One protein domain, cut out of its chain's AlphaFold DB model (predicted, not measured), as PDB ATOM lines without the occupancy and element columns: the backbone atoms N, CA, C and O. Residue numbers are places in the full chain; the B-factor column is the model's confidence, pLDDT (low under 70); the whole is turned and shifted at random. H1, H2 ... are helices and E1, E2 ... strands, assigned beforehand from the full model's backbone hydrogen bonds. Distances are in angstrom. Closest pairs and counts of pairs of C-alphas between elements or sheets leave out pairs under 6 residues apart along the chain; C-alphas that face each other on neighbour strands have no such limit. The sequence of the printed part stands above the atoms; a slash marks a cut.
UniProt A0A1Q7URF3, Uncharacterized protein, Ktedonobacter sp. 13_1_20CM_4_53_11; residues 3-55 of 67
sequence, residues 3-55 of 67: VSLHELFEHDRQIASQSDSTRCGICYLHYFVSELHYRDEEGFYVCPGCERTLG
ATOM      1  N   VAL A   3     214.776 101.719 152.680       55.88
ATOM      2  CA  VAL A   3     213.549 101.944 151.900       55.88
ATOM      3  C   VAL A   3     213.038 103.382 152.065       55.88
ATOM      4  O   VAL A   3     212.772 104.038 151.070       55.88
ATOM      5  N   SER A   4     213.075 103.933 153.286       80.75
ATOM      6  CA  SER A   4     212.639 105.310 153.563       80.75
ATOM      7  C   SER A   4     213.474 106.390 152.869       80.75
ATOM      8  O   SER A   4     212.972 107.481 152.632       80.75
ATOM      9  N   LEU A   5     214.753 106.123 152.561       84.75
ATOM     10  CA  LEU A   5     215.586 107.073 151.817       84.75
ATOM     11  C   LEU A   5     215.295 106.997 150.321       84.75
ATOM     12  O   LEU A   5     215.191 108.040 149.688       84.75
ATOM     13  N   HIS A   6     215.129 105.793 149.764       87.62
ATOM     14  CA  HIS A   6     214.723 105.641 148.363       87.62
ATOM     15  C   HIS A   6     213.366 106.297 148.100       87.62
ATOM     16  O   HIS A   6     213.262 107.086 147.170       87.62
ATOM     17  N   GLU A   7     212.373 106.045 148.954       88.88
ATOM     18  CA  GLU A   7     211.050 106.671 148.857       88.88
ATOM     19  C   GLU A   7     211.141 108.201 148.932       88.88
ATOM     20  O   GLU A   7     210.514 108.900 148.138       88.88
ATOM     21  N   LEU A   8     211.976 108.728 149.837       89.06
ATOM     22  CA  LEU A   8     212.216 110.166 149.942       89.06
ATOM     23  C   LEU A   8     212.838 110.735 148.660       89.06
ATOM     24  O   LEU A   8     212.394 111.773 148.182       89.06
ATOM     25  N   PHE A   9     213.838 110.061 148.090       90.50
ATOM     26  CA  PHE A   9     214.478 110.491 146.844       90.50
ATOM     27  C   PHE A   9     213.531 110.428 145.645       90.50
ATOM     28  O   PHE A   9     213.535 111.337 144.816       90.50
ATOM     29  N   GLU A  10     212.737 109.365 145.524       93.31
ATOM     30  CA  GLU A  10     211.765 109.233 144.438       93.31
ATOM     31  C   GLU A  10     210.705 110.329 144.513       93.31
ATOM     32  O   GLU A  10     210.421 110.972 143.499       93.31
ATOM     33  N   HIS A  11     210.189 110.584 145.715       91.19
ATOM     34  CA  HIS A  11     209.238 111.655 145.967       91.19
ATOM     35  C   HIS A  11     209.833 113.035 145.659       91.19
ATOM     36  O   HIS A  11     209.237 113.806 144.907       91.19
ATOM     37  N   ASP A  12     211.036 113.320 146.167       93.94
ATOM     38  CA  ASP A  12     211.735 114.582 145.917       93.94
ATOM     39  C   ASP A  12     211.945 114.819 144.418       93.94
ATOM     40  O   ASP A  12     211.629 115.888 143.897       93.94
ATOM     41  N   ARG A  13     212.390 113.789 143.689       94.25
ATOM     42  CA  ARG A  13     212.593 113.861 142.238       94.25
ATOM     43  C   ARG A  13     211.285 114.100 141.488       94.25
ATOM     44  O   ARG A  13     211.275 114.820 140.490       94.25
ATOM     45  N   GLN A  14     210.190 113.488 141.937       95.25
ATOM     46  CA  GLN A  14     208.878 113.692 141.334       95.25
ATOM     47  C   GLN A  14     208.422 115.148 141.485       95.25
ATOM     48  O   GLN A  14     207.964 115.735 140.503       95.25
ATOM     49  N   ILE A  15     208.600 115.752 142.664       94.44
ATOM     50  CA  ILE A  15     208.266 117.165 142.892       94.44
ATOM     51  C   ILE A  15     209.205 118.079 142.102       94.44
ATOM     52  O   ILE A  15     208.728 118.977 141.416       94.44
ATOM     53  N   ALA A  16     210.514 117.811 142.107       94.44
ATOM     54  CA  ALA A  16     211.513 118.593 141.371       94.44
ATOM     55  C   ALA A  16     211.243 118.677 139.858       94.44
ATOM     56  O   ALA A  16     211.706 119.597 139.189       94.44
ATOM     57  N   SER A  17     210.518 117.701 139.300       94.38
ATOM     58  CA  SER A  17     210.125 117.702 137.886       94.38
ATOM     59  C   SER A  17     208.943 118.625 137.557       94.38
ATOM     60  O   SER A  17     208.674 118.862 136.380       94.38
ATOM     61  N   GLN A  18     208.246 119.152 138.569       94.75
ATOM     62  CA  GLN A  18     207.140 120.096 138.399       94.75
ATOM     63  C   GLN A  18     207.666 121.526 138.224       94.75
ATOM     64  O   GLN A  18     208.617 121.941 138.888       94.75
ATOM     65  N   SER A  19     207.024 122.303 137.348       91.50
ATOM     66  CA  SER A  19     207.435 123.676 137.009       91.50
ATOM     67  C   SER A  19     207.241 124.692 138.137       91.50
ATOM     68  O   SER A  19     207.885 125.735 138.142       91.50
ATOM     69  N   ASP A  20     206.336 124.409 139.069       94.31
ATOM     70  CA  ASP A  20     205.963 125.243 140.213       94.31
ATOM     71  C   ASP A  20     206.569 124.726 141.526       94.31
ATOM     72  O   ASP A  20     206.035 124.955 142.614       94.31
ATOM     73  N   SER A  21     207.705 124.034 141.425       95.19
ATOM     74  CA  SER A  21     208.473 123.563 142.570       95.19
ATOM     75  C   SER A  21     209.715 124.419 142.825       95.19
ATOM     76  O   SER A  21     210.307 125.007 141.919       95.19
ATOM     77  N   THR A  22     210.133 124.495 144.086       95.12
ATOM     78  CA  THR A  22     211.443 125.033 144.470       95.12
ATOM     79  C   THR A  22     211.943 124.348 145.739       95.12
ATOM     80  O   THR A  22     211.231 123.565 146.370       95.12
ATOM     81  N   ARG A  23     213.203 124.589 146.101       94.88
ATOM     82  CA  ARG A  23     213.842 123.936 147.248       94.88
ATOM     83  C   ARG A  23     213.631 124.722 148.531       94.88
ATOM     84  O   ARG A  23     213.723 125.948 148.545       94.88
ATOM     85  N   CYS A  24     213.471 123.999 149.635       93.62
ATOM     86  CA  CYS A  24     213.651 124.583 150.955       93.62
ATOM     87  C   CYS A  24     215.134 124.924 151.180       93.62
ATOM     88  O   CYS A  24     215.998 124.064 151.024       93.62
ATOM     89  N   GLY A  25     215.437 126.144 151.629       90.69
ATOM     90  CA  GLY A  25     216.801 126.601 151.919       90.69
ATOM     91  C   GLY A  25     217.475 125.935 153.129       90.69
ATOM     92  O   GLY A  25     218.634 126.228 153.401       90.69
ATOM     93  N   ILE A  26     216.770 125.050 153.849       90.81
ATOM     94  CA  ILE A  26     217.276 124.348 155.041       90.81
ATOM     95  C   ILE A  26     217.483 122.859 154.756       90.81
ATOM     96  O   ILE A  26     218.596 122.359 154.884       90.81
ATOM     97  N   CYS A  27     216.425 122.134 154.377       92.19
ATOM     98  CA  CYS A  27     216.527 120.693 154.112       92.19
ATOM     99  C   CYS A  27     216.875 120.348 152.659       92.19
ATOM    100  O   CYS A  27     217.116 119.180 152.373       92.19
ATOM    101  N   TYR A  28     216.901 121.331 151.752       92.38
ATOM    102  CA  TYR A  28     217.218 121.180 150.323       92.38
ATOM    103  C   TYR A  28     216.304 120.252 149.509       92.38
ATOM    104  O   TYR A  28     216.559 120.068 148.320       92.38
ATOM    105  N   LEU A  29     215.226 119.739 150.106       94.50
ATOM    106  CA  LEU A  29     214.176 119.010 149.398       94.50
ATOM    107  C   LEU A  29     213.275 119.971 148.606       94.50
ATOM    108  O   LEU A  29     213.134 121.147 148.969       94.50
ATOM    109  N   HIS A  30     212.671 119.459 147.540       96.25
ATOM    110  CA  HIS A  30     211.740 120.146 146.661       96.25
ATOM    111  C   HIS A  30     210.318 120.072 147.214       96.25
ATOM    112  O   HIS A  30     209.848 119.023 147.646       96.25
ATOM    113  N   TYR A  31     209.630 121.206 147.158       96.12
ATOM    114  CA  TYR A  31     208.224 121.355 147.518       96.12
ATOM    115  C   TYR A  31     207.547 122.222 146.463       96.12
ATOM    116  O   TYR A  31     208.225 122.948 145.724       96.12
ATOM    117  N   PHE A  32     206.219 122.200 146.414       96.12
ATOM    118  CA  PHE A  32     205.497 123.196 145.636       96.12
ATOM    119  C   PHE A  32     205.697 124.581 146.253       96.12
ATOM    120  O   PHE A  32     205.717 124.737 147.475       96.12
ATOM    121  N   VAL A  33     205.826 125.611 145.416       94.25
ATOM    122  CA  VAL A  33     206.011 126.997 145.881       94.25
ATOM    123  C   VAL A  33     204.868 127.428 146.810       94.25
ATOM    124  O   VAL A  33     205.102 128.171 147.758       94.25
ATOM    125  N   SER A  34     203.652 126.918 146.593       95.31
ATOM    126  CA  SER A  34     202.472 127.170 147.433       95.31
ATOM    127  C   SER A  34     202.570 126.601 148.853       95.31
ATOM    128  O   SER A  34     201.869 127.075 149.745       95.31
ATOM    129  N   GLU A  35     203.425 125.602 149.077       94.81
ATOM    130  CA  GLU A  35     203.647 124.969 150.384       94.81
ATOM    131  C   GLU A  35     204.803 125.606 151.157       94.81
ATOM    132  O   GLU A  35     205.020 125.296 152.331       94.81
ATOM    133  N   LEU A  36     205.576 126.471 150.502       94.81
ATOM    134  CA  LEU A  36     206.754 127.097 151.072       94.81
ATOM    135  C   LEU A  36     206.434 128.495 151.591       94.81
ATOM    136  O   LEU A  36     205.732 129.282 150.962       94.81
ATOM    137  N   HIS A  37     207.043 128.834 152.720       93.94
ATOM    138  CA  HIS A  37     207.033 130.186 153.250       93.94
ATOM    139  C   HIS A  37     208.337 130.896 152.879       93.94
ATOM    140  O   HIS A  37     209.424 130.417 153.206       93.94
ATOM    141  N   TYR A  38     208.251 132.026 152.177       91.50
ATOM    142  CA  TYR A  38     209.421 132.853 151.892       91.50
ATOM    143  C   TYR A  38     209.757 133.718 153.107       91.50
ATOM    144  O   TYR A  38     208.919 134.490 153.565       91.50
ATOM    145  N   ARG A  39     210.980 133.593 153.628       88.56
ATOM    146  CA  ARG A  39     211.462 134.416 154.739       88.56
ATOM    147  C   ARG A  39     212.232 135.611 154.201       88.56
ATOM    148  O   ARG A  39     213.411 135.481 153.881       88.56
ATOM    149  N   ASP A  40     211.576 136.766 154.117       83.88
ATOM    150  CA  ASP A  40     212.145 137.989 153.531       83.88
ATOM    151  C   ASP A  40     213.456 138.437 154.189       83.88
ATOM    152  O   ASP A  40     214.389 138.835 153.493       83.88
ATOM    153  N   GLU A  41     213.548 138.336 155.519       84.00
ATOM    154  CA  GLU A  41     214.740 138.740 156.279       84.00
ATOM    155  C   GLU A  41     215.972 137.891 155.935       84.00
ATOM    156  O   GLU A  41     217.102 138.379 155.971       84.00
ATOM    157  N   GLU A  42     215.758 136.621 155.585       84.06
ATOM    158  CA  GLU A  42     216.828 135.661 155.326       84.06
ATOM    159  C   GLU A  42     217.037 135.408 153.819       84.06
ATOM    160  O   GLU A  42     218.129 135.033 153.390       84.06
ATOM    161  N   GLY A  43     216.021 135.674 152.995       86.69
ATOM    162  CA  GLY A  43     216.070 135.608 151.537       86.69
ATOM    163  C   GLY A  43     215.929 134.201 150.945       86.69
ATOM    164  O   GLY A  43     216.516 133.931 149.896       86.69
ATOM    165  N   PHE A  44     215.199 133.289 151.598       89.06
ATOM    166  CA  PHE A  44     214.976 131.929 151.089       89.06
ATOM    167  C   PHE A  44     213.611 131.341 151.475       89.06
ATOM    168  O   PHE A  44     212.941 131.801 152.399       89.06
ATOM    169  N   TYR A  45     213.208 130.286 150.759       93.12
ATOM    170  CA  TYR A  45     211.986 129.527 151.028       93.12
ATOM    171  C   TYR A  45     212.186 128.455 152.106       93.12
ATOM    172  O   TYR A  45     213.178 127.724 152.104       93.12
ATOM    173  N   VAL A  46     211.205 128.292 152.989       93.44
ATOM    174  CA  VAL A  46     211.220 127.332 154.098       93.44
ATOM    175  C   VAL A  46     209.995 126.434 154.041       93.44
ATOM    176  O   VAL A  46     208.880 126.918 153.878       93.44
ATOM    177  N   CYS A  47     210.193 125.121 154.180       95.31
ATOM    178  CA  CYS A  47     209.080 124.179 154.258       95.31
ATOM    179  C   CYS A  47     208.468 124.137 155.668       95.31
ATOM    180  O   CYS A  47     209.172 124.401 156.649       95.31
ATOM    181  N   PRO A  48     207.204 123.698 155.817       93.88
ATOM    182  CA  PRO A  48     206.517 123.686 157.112       93.88
ATOM    183  C   PRO A  48     207.195 122.801 158.168       93.88
ATOM    184  O   PRO A  48     207.014 122.989 159.372       93.88
ATOM    185  N   GLY A  49     207.949 121.784 157.742       93.75
ATOM    186  CA  GLY A  49     208.734 120.938 158.644       93.75
ATOM    187  C   GLY A  49     209.914 121.697 159.248       93.75
ATOM    188  O   GLY A  49     210.070 121.742 160.470       93.75
ATOM    189  N   CYS A  50     210.717 122.335 158.395       93.06
ATOM    190  CA  CYS A  50     211.856 123.135 158.831       93.06
ATOM    191  C   CYS A  50     211.412 124.379 159.602       93.06
ATOM    192  O   CYS A  50     212.027 124.701 160.611       93.06
ATOM    193  N   GLU A  51     210.319 125.023 159.196       92.00
ATOM    194  CA  GLU A  51     209.754 126.171 159.904       92.00
ATOM    195  C   GLU A  51     209.351 125.810 161.337       92.00
ATOM    196  O   GLU A  51     209.759 126.483 162.285       92.00
ATOM    197  N   ARG A  52     208.622 124.702 161.521       91.81
ATOM    198  CA  ARG A  52     208.244 124.222 162.859       91.81
ATOM    199  C   ARG A  52     209.450 123.817 163.701       91.81
ATOM    200  O   ARG A  52     209.453 124.066 164.902       91.81
ATOM    201  N   THR A  53     210.455 123.200 163.083       91.19
ATOM    202  CA  THR A  53     211.667 122.737 163.780       91.19
ATOM    203  C   THR A  53     212.540 123.908 164.230       91.19
ATOM    204  O   THR A  53     213.085 123.885 165.329       91.19
ATOM    205  N   LEU A  54     212.655 124.941 163.394       87.31
ATOM    206  CA  LEU A  54     213.469 126.124 163.653       87.31
ATOM    207  C   LEU A  54     212.769 127.125 164.590       87.31
ATOM    208  O   LEU A  54     213.417 127.867 165.333       87.31
ATOM    209  N   GLY A  55     211.434 127.155 164.574       83.12
ATOM    210  CA  GLY A  55     210.638 128.077 165.373       83.12
ATOM    211  C   GLY A  55     210.964 129.537 165.040       83.12
ATOM    212  O   GLY A  55     210.946 129.941 163.878       83.12
TER     213      GLY A  55
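Overview. This is residues 3 to 55 of the 67 residues of an uncharacterized protein of Ktedonobacter sp. 13_1_20CM_4_53_11 (UniProt A0A1Q7URF3). What shape do these atoms make? Two small strand hairpins, E1 with E2 and E3 with E4, form the middle and one end of a flat outline, and the longer helix H1 meets the first hairpin with its residues 11 to 16 and makes the other end. The short helix H2 follows the second hairpin and is apart from H1. What is it built of? The printed part has 53 residues, with named elements in the order H1 E1 E2 E3 E4 H2, two antiparallel two-stranded sheets, and a mixed class of helices and strands. It is compact, with a radius of gyration of the C-alphas of 11.4 A and spans of 35 by 25 by 13 A.

Along the chain. Where are the strands? E1 is residues 21 to 23, E2 30 to 32, E3 37 to 39 and E4 44 to 46. Where are the helices? H1, residues 3 to 16, runs 19.8 A from C-alpha 3 at (213.549, 101.944, 151.900). H2, residues 48 to 54, runs 9.9 A to C-alpha 54 at (213.469, 126.124, 163.653).

Arrangement. How do the strands pair? In the hairpin E1 and E2, antiparallel at 138 degrees, N 22 and O 31 are 3.0 A apart, within hydrogen-bond range. In the hairpin E3 and E4, antiparallel at 139 degrees, N 46 and O 37 are 2.8 A apart, within that range. What comes near them? The closest C-alphas of H1 and E2 are Ala 16 and His 30, 5.5 A apart; those of E1 and E4 are Arg 23 and Tyr 45, 7.0 A. Those of E3 and H2 are His 37 and Pro 48, 7.6 A. Are the helix backbones complete? Every O i to N i+4 pair is within hydrogen-bond range in H1 and H2.

Size, cuts and confidence. How far does it reach? The C-alphas farthest apart, Val 3 and Glu 41, are 37.1 A apart. Is it continuous and confident? The printed part has no cut and no long link; its mean pLDDT is 91.1, and residue 3 is under 70.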